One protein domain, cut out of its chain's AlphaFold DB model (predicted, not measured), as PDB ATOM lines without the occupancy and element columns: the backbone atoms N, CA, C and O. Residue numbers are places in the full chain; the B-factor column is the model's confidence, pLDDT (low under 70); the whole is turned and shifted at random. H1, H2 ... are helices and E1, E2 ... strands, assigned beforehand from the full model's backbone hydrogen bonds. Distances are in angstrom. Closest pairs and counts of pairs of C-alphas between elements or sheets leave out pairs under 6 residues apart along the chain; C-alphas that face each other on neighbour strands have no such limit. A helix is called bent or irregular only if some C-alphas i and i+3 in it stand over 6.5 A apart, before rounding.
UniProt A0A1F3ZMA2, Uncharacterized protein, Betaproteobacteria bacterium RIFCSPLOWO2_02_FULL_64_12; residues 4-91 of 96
ATOM      1  N   ALA A   4     -21.291  37.577 -14.290       85.19
ATOM      2  CA  ALA A   4     -21.034  36.368 -13.507       85.19
ATOM      3  C   ALA A   4     -22.163  35.320 -13.594       85.19
ATOM      4  O   ALA A   4     -21.908  34.118 -13.548       85.19
ATOM      5  N   GLU A   5     -23.417  35.754 -13.707       88.25
ATOM      6  CA  GLU A   5     -24.568  34.858 -13.852       88.25
ATOM      7  C   GLU A   5     -24.626  34.275 -15.268       88.25
ATOM      8  O   GLU A   5     -24.846  33.074 -15.440       88.25
ATOM      9  N   ARG A   6     -24.317  35.103 -16.274       86.25
ATOM     10  CA  ARG A   6     -24.171  34.667 -17.667       86.25
ATOM     11  C   ARG A   6     -23.109  33.583 -17.797       86.25
ATOM     12  O   ARG A   6     -23.347  32.576 -18.460       86.25
ATOM     13  N   GLU A   7     -21.961  33.773 -17.156       89.75
ATOM     14  CA  GLU A   7     -20.860  32.816 -17.225       89.75
ATOM     15  C   GLU A   7     -21.216  31.480 -16.560       89.75
ATOM     16  O   GLU A   7     -20.991  30.415 -17.132       89.75
ATOM     17  N   ARG A   8     -21.894  31.509 -15.406       93.00
ATOM     18  CA  ARG A   8     -22.401  30.283 -14.764       93.00
ATOM     19  C   ARG A   8     -23.355  29.507 -15.672       93.00
ATOM     20  O   ARG A   8     -23.252  28.283 -15.763       93.00
ATOM     21  N   LEU A   9     -24.258  30.202 -16.364       93.38
ATOM     22  CA  LEU A   9     -25.157  29.565 -17.326       93.38
ATOM     23  C   LEU A   9     -24.397  28.970 -18.511       93.38
ATOM     24  O   LEU A   9     -24.720  27.864 -18.939       93.38
ATOM     25  N   ARG A  10     -23.363  29.648 -19.016       93.75
ATOM     26  CA  ARG A  10     -22.512  29.125 -20.096       93.75
ATOM     27  C   ARG A  10     -21.793  27.842 -19.694       93.75
ATOM     28  O   ARG A  10     -21.753  26.905 -20.493       93.75
ATOM     29  N   VAL A  11     -21.276  27.771 -18.468       95.12
ATOM     30  CA  VAL A  11     -20.664  26.549 -17.918       95.12
ATOM     31  C   VAL A  11     -21.690  25.415 -17.840       95.12
ATOM     32  O   VAL A  11     -21.419  24.306 -18.302       95.12
ATOM     33  N   LEU A  12     -22.889  25.693 -17.318       95.81
ATOM     34  CA  LEU A  12     -23.952  24.695 -17.181       95.81
ATOM     35  C   LEU A  12     -24.442  24.177 -18.539       95.81
ATOM     36  O   LEU A  12     -24.571  22.967 -18.727       95.81
ATOM     37  N   VAL A  13     -24.673  25.074 -19.500       96.31
ATOM     38  CA  VAL A  13     -25.083  24.709 -20.862       96.31
ATOM     39  C   VAL A  13     -24.016  23.851 -21.536       96.31
ATOM     40  O   VAL A  13     -24.350  22.825 -22.128       96.31
ATOM     41  N   LEU A  14     -22.738  24.219 -21.418       96.25
ATOM     42  CA  LEU A  14     -21.656  23.429 -22.000       96.25
ATOM     43  C   LEU A  14     -21.593  22.023 -21.390       96.25
ATOM     44  O   LEU A  14     -21.461  21.043 -22.125       96.25
ATOM     45  N   ALA A  15     -21.730  21.905 -20.066       95.75
ATOM     46  CA  ALA A  15     -21.750  20.615 -19.382       95.75
ATOM     47  C   ALA A  15     -22.930  19.740 -19.844       95.75
ATOM     48  O   ALA A  15     -22.742  18.561 -20.148       95.75
ATOM     49  N   LEU A  16     -24.123  20.330 -19.970       95.81
ATOM     50  CA  LEU A  16     -25.319  19.646 -20.462       95.81
ATOM     51  C   LEU A  16     -25.127  19.130 -21.894       95.81
ATOM     52  O   LEU A  16     -25.408  17.965 -22.179       95.81
ATOM     53  N   VAL A  17     -24.614  19.978 -22.791       96.25
ATOM     54  CA  VAL A  17     -24.358  19.610 -24.189       96.25
ATOM     55  C   VAL A  17     -23.325  18.487 -24.275       96.25
ATOM     56  O   VAL A  17     -23.577  17.498 -24.960       96.25
ATOM     57  N   ARG A  18     -22.201  18.584 -23.550       95.50
ATOM     58  CA  ARG A  18     -21.163  17.537 -23.524       95.50
ATOM     59  C   ARG A  18     -21.711  16.209 -23.012       95.50
ATOM     60  O   ARG A  18     -21.485  15.179 -23.642       95.50
ATOM     61  N   SER A  19     -22.472  16.237 -21.917       95.19
ATOM     62  CA  SER A  19     -23.080  15.035 -21.337       95.19
ATOM     63  C   SER A  19     -24.061  14.365 -22.297       95.19
ATOM     64  O   SER A  19     -24.078  13.142 -22.393       95.19
ATOM     65  N   ALA A  20     -24.880  15.145 -23.004       95.25
ATOM     66  CA  ALA A  20     -25.847  14.604 -23.954       95.25
ATOM     67  C   ALA A  20     -25.190  14.130 -25.259       95.25
ATOM     68  O   ALA A  20     -25.664  13.182 -25.893       95.25
ATOM     69  N   ALA A  21     -24.106  14.791 -25.672       95.44
ATOM     70  CA  ALA A  21     -23.402  14.456 -26.896       95.44
ATOM     71  C   ALA A  21     -22.515  13.219 -26.750       95.44
ATOM     72  O   ALA A  21     -22.505  12.383 -27.654       95.44
ATOM     73  N   GLY A  22     -21.804  13.102 -25.625       95.44
ATOM     74  CA  GLY A  22     -20.741  12.114 -25.432       95.44
ATOM     75  C   GLY A  22     -19.415  12.508 -26.092       95.44
ATOM     76  O   GLY A  22     -18.559  11.652 -26.279       95.44
ATOM     77  N   TYR A  23     -19.246  13.786 -26.446       94.81
ATOM     78  CA  TYR A  23     -18.080  14.301 -27.164       94.81
ATOM     79  C   TYR A  23     -17.434  15.481 -26.426       94.81
ATOM     80  O   TYR A  23     -18.137  16.226 -25.727       94.81
ATOM     81  N   PRO A  24     -16.112  15.691 -26.581       93.94
ATOM     82  CA  PRO A  24     -15.465  16.921 -26.150       93.94
ATOM     83  C   PRO A  24     -16.130  18.123 -26.812       93.94
ATOM     84  O   PRO A  24     -16.482  18.077 -27.991       93.94
ATOM     85  N   GLY A  25     -16.283  19.208 -26.061       93.56
ATOM     86  CA  GLY A  25     -16.849  20.426 -26.609       93.56
ATOM     87  C   GLY A  25     -16.470  21.666 -25.829       93.56
ATOM     88  O   GLY A  25     -16.141  21.589 -24.641       93.56
ATOM     89  N   ARG A  26     -16.544  22.808 -26.511       93.38
ATOM     90  CA  ARG A  26     -16.240  24.132 -25.960       93.38
ATOM     91  C   ARG A  26     -17.081  25.211 -26.619       93.38
ATOM     92  O   ARG A  26     -17.613  25.011 -27.707       93.38
ATOM     93  N   TRP A  27     -17.160  26.364 -25.971       93.69
ATOM     94  CA  TRP A  27     -17.646  27.572 -26.624       93.69
ATOM     95  C   TRP A  27     -16.674  28.007 -27.719       93.69
ATOM     96  O   TRP A  27     -15.463  27.955 -27.510       93.69
ATOM     97  N   THR A  28     -17.208  28.444 -28.856       91.00
ATOM     98  CA  THR A  28     -16.402  29.033 -29.925       91.00
ATOM     99  C   THR A  28     -15.706  30.293 -29.427       91.00
ATOM    100  O   THR A  28     -16.340  31.174 -28.842       91.00
ATOM    101  N   ASP A  29     -14.409  30.390 -29.695       86.44
ATOM    102  CA  ASP A  29     -13.574  31.534 -29.342       86.44
ATOM    103  C   ASP A  29     -12.524  31.805 -30.433       86.44
ATOM    104  O   ASP A  29     -12.686  31.401 -31.587       86.44
ATOM    105  N   GLU A  30     -11.502  32.598 -30.121       80.56
ATOM    106  CA  GLU A  30     -10.427  32.978 -31.051       80.56
ATOM    107  C   GLU A  30      -9.489  31.829 -31.413       80.56
ATOM    108  O   GLU A  30      -8.843  31.882 -32.457       80.56
ATOM    109  N   LEU A  31      -9.440  30.776 -30.596       76.06
ATOM    110  CA  LEU A  31      -8.603  29.608 -30.856       76.06
ATOM    111  C   LEU A  31      -9.270  28.645 -31.834       76.06
ATOM    112  O   LEU A  31      -8.584  27.901 -32.529       76.06
ATOM    113  N   THR A  32     -10.603  28.648 -31.895       74.31
ATOM    114  CA  THR A  32     -11.349  27.712 -32.739       74.31
ATOM    115  C   THR A  32     -11.916  28.325 -34.016       74.31
ATOM    116  O   THR A  32     -12.214  27.600 -34.970       74.31
ATOM    117  N   CYS A  33     -12.035  29.655 -34.067       77.44
ATOM    118  CA  CYS A  33     -12.559  30.376 -35.217       77.44
ATOM    119  C   CYS A  33     -11.745  31.646 -35.513       77.44
ATOM    120  O   CYS A  33     -11.641  32.546 -34.680       77.44
ATOM    121  N   HIS A  34     -11.218  31.746 -36.738       67.19
ATOM    122  CA  HIS A  34     -10.445  32.902 -37.218       67.19
ATOM    123  C   HIS A  34     -11.300  34.003 -37.874       67.19
ATOM    124  O   HIS A  34     -10.757  35.010 -38.324       67.19
ATOM    125  N   GLY A  35     -12.623  33.827 -37.954       64.75
ATOM    126  CA  GLY A  35     -13.554  34.791 -38.545       64.75
ATOM    127  C   GLY A  35     -14.658  35.184 -37.569       64.75
ATOM    128  O   GLY A  35     -14.960  34.448 -36.632       64.75
ATOM    129  N   ASP A  36     -15.264  36.349 -37.784       70.00
ATOM    130  CA  ASP A  36     -16.467  36.735 -37.055       70.00
ATOM    131  C   ASP A  36     -17.705  36.348 -37.868       70.00
ATOM    132  O   ASP A  36     -17.790  36.627 -39.065       70.00
ATOM    133  N   PHE A  37     -18.642  35.660 -37.227       76.12
ATOM    134  CA  PHE A  37     -19.934  35.332 -37.814       76.12
ATOM    135  C   PHE A  37     -21.027  35.622 -36.793       76.12
ATOM    136  O   PHE A  37     -20.842  35.455 -35.584       76.12
ATOM    137  N   GLU A  38     -22.185  36.054 -37.280       71.88
ATOM    138  CA  GLU A  38     -23.316  36.364 -36.415       71.88
ATOM    139  C   GLU A  38     -23.724  35.118 -35.608       71.88
ATOM    140  O   GLU A  38     -23.992  34.054 -36.164       71.88
ATOM    141  N   GLY A  39     -23.722  35.234 -34.275       78.56
ATOM    142  CA  GLY A  39     -23.987  34.113 -33.365       78.56
ATOM    143  C   GLY A  39     -22.748  33.341 -32.890       78.56
ATOM    144  O   GLY A  39     -22.893  32.411 -32.093       78.56
ATOM    145  N   ARG A  40     -21.527  33.741 -33.275       81.38
ATOM    146  CA  ARG A  40     -20.268  33.131 -32.801       81.38
ATOM    147  C   ARG A  40     -20.193  33.017 -31.278       81.38
ATOM    148  O   ARG A  40     -19.906  31.948 -30.749       81.38
ATOM    149  N   ALA A  41     -20.537  34.086 -30.559       81.81
ATOM    150  CA  ALA A  41     -20.539  34.098 -29.092       81.81
ATOM    151  C   ALA A  41     -21.523  33.083 -28.461       81.81
ATOM    152  O   ALA A  41     -21.377  32.719 -27.291       81.81
ATOM    153  N   GLN A  42     -22.517  32.620 -29.226       88.94
ATOM    154  CA  GLN A  42     -23.507  31.610 -28.839       88.94
ATOM    155  C   GLN A  42     -23.333  30.304 -29.631       88.94
ATOM    156  O   GLN A  42     -24.306  29.610 -29.917       88.94
ATOM    157  N   SER A  43     -22.095  29.957 -29.981       94.06
ATOM    158  CA  SER A  43     -21.765  28.709 -30.671       94.06
ATOM    159  C   SER A  43     -20.984  27.757 -29.766       94.06
ATOM    160  O   SER A  43     -20.070  28.176 -29.054       94.06
ATOM    161  N   ILE A  44     -21.349  26.475 -29.787       95.31
ATOM    162  CA  ILE A  44     -20.583  25.388 -29.170       95.31
ATOM    163  C   ILE A  44     -20.049  24.483 -30.274       95.31
ATOM    164  O   ILE A  44     -20.793  24.021 -31.142       95.31
ATOM    165  N   GLU A  45     -18.765  24.180 -30.186       94.94
ATOM    166  CA  GLU A  45     -18.080  23.228 -31.048       94.94
ATOM    167  C   GLU A  45     -17.958  21.884 -30.345       94.94
ATOM    168  O   GLU A  45     -17.568  21.824 -29.177       94.94
ATOM    169  N   LEU A  46     -18.300  20.811 -31.059       96.12
ATOM    170  CA  LEU A  46     -18.100  19.426 -30.647       96.12
ATOM    171  C   LEU A  46     -17.046  18.779 -31.536       96.12
ATOM    172  O   LEU A  46     -17.139  18.835 -32.764       96.12
ATOM    173  N   PHE A  47     -16.071  18.136 -30.907       95.50
ATOM    174  CA  PHE A  47     -14.906  17.584 -31.585       95.50
ATOM    175  C   PHE A  47     -14.971  16.068 -31.709       95.50
ATOM    176  O   PHE A  47     -15.603  15.384 -30.904       95.50
ATOM    177  N   SER A  48     -14.250  15.549 -32.701       95.50
ATOM    178  CA  SER A  48     -14.143  14.120 -33.005       95.50
ATOM    179  C   SER A  48     -15.480  13.414 -33.250       95.50
ATOM    180  O   SER A  48     -15.610  12.237 -32.939       95.50
ATOM    181  N   VAL A  49     -16.467  14.104 -33.830       96.88
ATOM    182  CA  VAL A  49     -17.793  13.542 -34.129       96.88
ATOM    183  C   VAL A  49     -17.791  12.894 -35.522       96.88
ATOM    184  O   VAL A  49     -17.745  13.620 -36.524       96.88
ATOM    185  N   PRO A  50     -17.894  11.556 -35.645       97.56
ATOM    186  CA  PRO A  50     -17.929  10.891 -36.945       97.56
ATOM    187  C   PRO A  50     -19.123  11.357 -37.782       97.56
ATOM    188  O   PRO A  50     -20.234  11.507 -37.269       97.56
ATOM    189  N   VAL A  51     -18.927  11.538 -39.093       97.25
ATOM    190  CA  VAL A  51     -19.989  11.987 -40.020       97.25
ATOM    191  C   VAL A  51     -21.230  11.089 -39.944       97.25
ATOM    192  O   VAL A  51     -22.358  11.584 -39.963       97.25
ATOM    193  N   SER A  52     -21.027   9.778 -39.790       97.69
ATOM    194  CA  SER A  52     -22.088   8.779 -39.626       97.69
ATOM    195  C   SER A  52     -22.989   9.037 -38.411       97.69
ATOM    196  O   SER A  52     -24.172   8.700 -38.442       97.69
ATOM    197  N   GLU A  53     -22.471   9.675 -37.361       97.06
ATOM    198  CA  GLU A  53     -23.200   9.935 -36.118       97.06
ATOM    199  C   GLU A  53     -23.870  11.311 -36.077       97.06
ATOM    200  O   GLU A  53     -24.855  11.493 -35.356       97.06
ATOM    201  N   GLN A  54     -23.395  12.276 -36.871       96.19
ATOM    202  CA  GLN A  54     -23.823  13.679 -36.792       96.19
ATOM    203  C   GLN A  54     -25.340  13.859 -36.930       96.19
ATOM    204  O   GLN A  54     -25.950  14.631 -36.187       96.19
ATOM    205  N   ARG A  55     -25.989  13.125 -37.843       95.88
ATOM    206  CA  ARG A  55     -27.447  13.212 -38.029       95.88
ATOM    207  C   ARG A  55     -28.205  12.728 -36.791       95.88
ATOM    208  O   ARG A  55     -29.157  13.385 -36.367       95.88
ATOM    209  N   GLY A  56     -27.797  11.591 -36.230       95.94
ATOM    210  CA  GLY A  56     -28.404  11.026 -35.025       95.94
ATOM    211  C   GLY A  56     -28.166  11.922 -33.813       95.94
ATOM    212  O   GLY A  56     -29.097  12.228 -33.069       95.94
ATOM    213  N   LEU A  57     -26.941  12.427 -33.670       95.94
ATOM    214  CA  LEU A  57     -26.556  13.366 -32.628       95.94
ATOM    215  C   LEU A  57     -27.375  14.662 -32.693       95.94
ATOM    216  O   LEU A  57     -27.930  15.080 -31.680       95.94
ATOM    217  N   ARG A  58     -27.558  15.247 -33.884       95.19
ATOM    218  CA  ARG A  58     -28.412  16.433 -34.074       95.19
ATOM    219  C   ARG A  58     -29.848  16.199 -33.604       95.19
ATOM    220  O   ARG A  58     -30.470  17.101 -33.050       95.19
ATOM    221  N   CYS A  59     -30.395  15.004 -33.831       95.25
ATOM    222  CA  CYS A  59     -31.725  14.656 -33.338       95.25
ATOM    223  C   CYS A  59     -31.758  14.540 -31.811       95.25
ATOM    224  O   CYS A  59     -32.667  15.103 -31.209       95.25
ATOM    225  N   ARG A  60     -30.769  13.873 -31.200       93.38
ATOM    226  CA  ARG A  60     -30.663  13.720 -29.737       93.38
ATOM    227  C   ARG A  60     -30.490  15.058 -29.019       93.38
ATOM    228  O   ARG A  60     -31.118  15.295 -27.997       93.38
ATOM    229  N   LEU A  61     -29.678  15.953 -29.577       96.62
ATOM    230  CA  LEU A  61     -29.388  17.259 -28.984       96.62
ATOM    231  C   LEU A  61     -30.503  18.289 -29.183       96.62
ATOM    232  O   LEU A  61     -30.382  19.402 -28.687       96.62
ATOM    233  N   ARG A  62     -31.586  17.961 -29.896       96.31
ATOM    234  CA  ARG A  62     -32.646  18.923 -30.223       96.31
ATOM    235  C   ARG A  62     -33.270  19.550 -28.979       96.31
ATOM    236  O   ARG A  62     -33.409  20.768 -28.925       96.31
ATOM    237  N   ASP A  63     -33.630  18.731 -27.997       95.69
ATOM    238  CA  ASP A  63     -34.319  19.215 -26.797       95.69
ATOM    239  C   ASP A  63     -33.345  19.904 -25.836       95.69
ATOM    240  O   ASP A  63     -33.661  20.954 -25.281       95.69
ATOM    241  N   VAL A  64     -32.112  19.395 -25.746       95.62
ATOM    242  CA  VAL A  64     -31.005  20.048 -25.028       95.62
ATOM    243  C   VAL A  64     -30.723  21.436 -25.594       95.62
ATOM    244  O   VAL A  64     -30.596  22.399 -24.843       95.62
ATOM    245  N   ARG A  65     -30.670  21.554 -26.924       95.50
ATOM    246  CA  ARG A  65     -30.452  22.821 -27.617       95.50
ATOM    247  C   ARG A  65     -31.572  23.812 -27.313       95.50
ATOM    248  O   ARG A  65     -31.268  24.929 -26.927       95.50
ATOM    249  N   LYS A  66     -32.840  23.402 -27.414       95.88
ATOM    250  CA  LYS A  66     -33.984  24.272 -27.086       95.88
ATOM    251  C   LYS A  66     -33.945  24.770 -25.643       95.88
ATOM    252  O   LYS A  66     -34.211  25.940 -25.388       95.88
ATOM    253  N   LEU A  67     -33.614  23.888 -24.700       95.12
ATOM    254  CA  LEU A  67     -33.475  24.263 -23.294       95.12
ATOM    255  C   LEU A  67     -32.342  25.279 -23.105       95.12
ATOM    256  O   LEU A  67     -32.524  26.287 -22.429       95.12
ATOM    257  N   ALA A  68     -31.190  25.040 -23.730       94.44
ATOM    258  CA  ALA A  68     -30.063  25.960 -23.681       94.44
ATOM    259  C   ALA A  68     -30.393  27.323 -24.311       94.44
ATOM    260  O   ALA A  68     -30.045  28.351 -23.740       94.44
ATOM    261  N   GLU A  69     -31.107  27.343 -25.439       94.62
ATOM    262  CA  GLU A  69     -31.578  28.570 -26.092       94.62
ATOM    263  C   GLU A  69     -32.485  29.393 -25.165       94.62
ATOM    264  O   GLU A  69     -32.308  30.605 -25.030       94.62
ATOM    265  N   ALA A  70     -33.403  28.726 -24.456       94.25
ATOM    266  CA  ALA A  70     -34.264  29.368 -23.467       94.25
ATOM    267  C   ALA A  70     -33.470  29.936 -22.276       94.25
ATOM    268  O   ALA A  70     -33.729  31.060 -21.851       94.25
ATOM    269  N   LEU A  71     -32.481  29.194 -21.761       91.81
ATOM    270  CA  LEU A  71     -31.625  29.638 -20.651       91.81
ATOM    271  C   LEU A  71     -30.730  30.825 -21.032       91.81
ATOM    272  O   LEU A  71     -30.495  31.712 -20.216       91.81
ATOM    273  N   LEU A  72     -30.216  30.838 -22.261       90.44
ATOM    274  CA  LEU A  72     -29.309  31.879 -22.752       90.44
ATOM    275  C   LEU A  72     -30.044  33.106 -23.303       90.44
ATOM    276  O   LEU A  72     -29.408  34.142 -23.516       90.44
ATOM    277  N   GLY A  73     -31.355  32.992 -23.536       90.75
ATOM    278  CA  GLY A  73     -32.182  34.040 -24.127       90.75
ATOM    279  C   GLY A  73     -31.854  34.309 -25.598       90.75
ATOM    280  O   GLY A  73     -31.937  35.454 -26.034       90.75
ATOM    281  N   GLY A  74     -31.429  33.291 -26.351       90.62
ATOM    282  CA  GLY A  74     -31.004  33.447 -27.745       90.62
ATOM    283  C   GLY A  74     -30.679  32.124 -28.444       90.62
ATOM    284  O   GLY A  74     -30.640  31.082 -27.789       90.62
ATOM    285  N   PRO A  75     -30.478  32.141 -29.773       91.62
ATOM    286  CA  PRO A  75     -30.187  30.943 -30.553       91.62
ATOM    287  C   PRO A  75     -28.819  30.345 -30.195       91.62
ATOM    288  O   PRO A  75     -27.836  31.055 -30.024       91.62
ATOM    289  N   LEU A  76     -28.738  29.016 -30.154       94.06
ATOM    290  CA  LEU A  76     -27.500  28.274 -29.932       94.06
ATOM    291  C   LEU A  76     -27.137  27.559 -31.228       94.06
ATOM    292  O   LEU A  76     -27.955  26.823 -31.790       94.06
ATOM    293  N   VAL A  77     -25.907  27.746 -31.693       93.38
ATOM    294  CA  VAL A  77     -25.366  27.013 -32.841       93.38
ATOM    295  C   VAL A  77     -24.487  25.879 -32.328       93.38
ATOM    296  O   VAL A  77     -23.676  26.064 -31.426       93.38
ATOM    297  N   LEU A  78     -24.665  24.686 -32.893       94.81
ATOM    298  CA  LEU A  78     -23.818  23.529 -32.617       94.81
ATOM    299  C   LEU A  78     -23.029  23.193 -33.881       94.81
ATOM    300  O   LEU A  78     -23.629  22.941 -34.927       94.81
ATOM    301  N   ILE A  79     -21.706  23.191 -33.772       93.81
ATOM    302  CA  ILE A  79     -20.777  22.918 -34.871       93.81
ATOM    303  C   ILE A  79     -20.104  21.577 -34.592       93.81
ATOM    304  O   ILE A  79     -19.629  21.341 -33.483       93.81
ATOM    305  N   PHE A  80     -20.088  20.683 -35.578       95.69
ATOM    306  CA  PHE A  80     -19.496  19.354 -35.439       95.69
ATOM    307  C   PHE A  80     -18.233  19.250 -36.280       95.69
ATOM    308  O   PHE A  80     -18.276  19.447 -37.495       95.69
ATOM    309  N   HIS A  81     -17.137  18.866 -35.638       95.19
ATOM    310  CA  HIS A  81     -15.863  18.602 -36.292       95.19
ATOM    311  C   HIS A  81     -15.612  17.106 -36.349       95.19
ATOM    312  O   HIS A  81     -15.737  16.408 -35.341       95.19
ATOM    313  N   THR A  82     -15.243  16.605 -37.527       96.25
ATOM    314  CA  THR A  82     -14.892  15.189 -37.688       96.25
ATOM    315  C   THR A  82     -13.581  14.866 -36.962       96.25
ATOM    316  O   THR A  82     -12.820  15.788 -36.641       96.25
ATOM    317  N   PRO A  83     -13.277  13.584 -36.691       95.56
ATOM    318  CA  PRO A  83     -11.987  13.189 -36.124       95.56
ATOM    319  C   PRO A  83     -10.790  13.704 -36.934       95.56
ATOM    320  O   PRO A  83      -9.832  14.209 -36.359       95.56
ATOM    321  N   GLU A  84     -10.872  13.673 -38.266       94.81
ATOM    322  CA  GLU A  84      -9.802  14.134 -39.157       94.81
ATOM    323  C   GLU A  84      -9.611  15.653 -39.066       94.81
ATOM    324  O   GLU A  84      -8.483  16.132 -38.956       94.81
ATOM    325  N   ALA A  85     -10.709  16.420 -39.067       92.56
ATOM    326  CA  ALA A  85     -10.659  17.873 -38.898       92.56
ATOM    327  C   ALA A  85     -10.122  18.254 -37.513       92.56
ATOM    328  O   ALA A  85      -9.308  19.168 -37.386       92.56
ATOM    329  N   THR A  86     -10.533  17.507 -36.486       93.56
ATOM    330  CA  THR A  86     -10.074  17.684 -35.108       93.56
ATOM    331  C   THR A  86      -8.572  17.460 -34.989       93.56
ATOM    332  O   THR A  86      -7.871  18.334 -34.492       93.56
ATOM    333  N   ALA A  87      -8.060  16.342 -35.507       92.25
ATOM    334  CA  ALA A  87      -6.633  16.040 -35.479       92.25
ATOM    335  C   ALA A  87      -5.802  17.067 -36.265       92.25
ATOM    336  O   ALA A  87      -4.708  17.422 -35.849       92.25
ATOM    337  N   LYS A  88      -6.322  17.566 -37.391       92.06
ATOM    338  CA  LYS A  88      -5.584  18.484 -38.265       92.06
ATOM    339  C   LYS A  88      -5.559  19.933 -37.772       92.06
ATOM    340  O   LYS A  88      -4.587  20.638 -38.027       92.06
ATOM    341  N   HIS A  89      -6.639  20.401 -37.146       89.06
ATOM    342  CA  HIS A  89      -6.838  21.827 -36.854       89.06
ATOM    343  C   HIS A  89      -6.990  22.138 -35.363       89.06
ATOM    344  O   HIS A  89      -6.783  23.277 -34.951       89.06
ATOM    345  N   TYR A  90      -7.321  21.138 -34.547       86.69
ATOM    346  CA  TYR A  90      -7.728  21.314 -33.155       86.69
ATOM    347  C   TYR A  90      -6.999  20.349 -32.205       86.69
ATOM    348  O   TYR A  90      -7.502  20.054 -31.122       86.69
ATOM    349  N   GLU A  91      -5.804  19.864 -32.572       81.06
ATOM    350  CA  GLU A  91      -5.004  18.955 -31.729       81.06
ATOM    351  C   GLU A  91      -4.761  19.520 -30.318       81.06
ATOM    352  O   GLU A  91      -4.857  18.806 -29.322       81.06
TER     353      GLU A  91
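This is residues 4 to 91 of the 96 residues of an uncharacterized protein of Betaproteobacteria bacterium RIFCSPLOWO2_02_FULL_64_12 (UniProt A0A1F3ZMA2). A small three-stranded sheet, E1, E2 and E3, has the long helix H1 over one face, running along its strands. The bent helix H2 brings its second arm, H2b, side by side with H1, while its first arm, H2a, turns off steeply and only grazes the sheet; the short helix H3 sits away from the other helices, and a long loop, residues 28 to 42, joins E1 to E2. The printed part has 88 residues, with three named helices and three named strands in the order H1, E1, E2, H2, E3, H3. The mixed sheet has the order E1, E2, E3, and the class is mostly helix. The whole is compact and rounded, with a radius of gyration of the C-alphas of 12.7 A and spans of 35 by 28 by 20 A.

H1, residues 4 to 21, begins at C-alpha 4 (-21.034, 36.368, -13.507) and is 25.8 A long. E1 is residues 25 to 27. E2, residues 43 to 46, begins at C-alpha 43 (-21.765, 28.709, -30.671). H2, residues 51 to 72, was assigned as one helix by its hydrogen bonds but is bent: C-alphas 60 and 63 are 7.2 A apart. Its arms are H2a, residues 51 to 60, 14.9 A, and H2b, residues 63 to 72, 14.2 A. H2a is itself irregular, with C-alphas 52 and 55 7.1 A apart. E3 is residues 77 to 80. H3, residues 83 to 89, ends at C-alpha 89 (-6.838, 21.827, -36.854).

E1 and E2 form an antiparallel hairpin, with N 26 and O 45 at 3.0 A. E2 and E3 are parallel, with N 46 and O 79 at 2.8 A; with H2 between them they form a strand-helix-strand unit, two parallel neighbour strands joined through a helix, with a right-handed crossover. H1 is on the sheet at a height of 8.9 A, over E1 and E2, in two layers, a helix on one face of a sheet. Its closest C-alphas to E1 are those of Arg 18 and Gly 25, 6.0 A. H1 and H2b touch at a shallow tilt of 7 degrees, opposite ways; their closest C-alphas, Val 13 and Ala 68, are 5.9 A apart. H1 and H2a only just touch, only at their ends, with 3 pairs of C-alphas within 8 A, made by residues 20 to 21 of H1 alone; the closest are those of Ala 21 and Leu 57, 6.6 A. H2a and H2b stand at a steep tilt of 67 degrees. H2b and H3 are not on the sheet, and H3 is apart from H1, H2a and H2b. Each O i to N i+4 pair is within hydrogen-bond range in H1, H2b and H3, and 4 of 6 in H2a.

The C-alphas of Ala 4 and Ser 52, the two farthest apart, are 38.0 A apart. The printed part has no cut. The link from E1 to E2 is long, with 15 residues; the other links are tight. The mean pLDDT of the printed part is 91.2, and residues 34 to 35 are under 70.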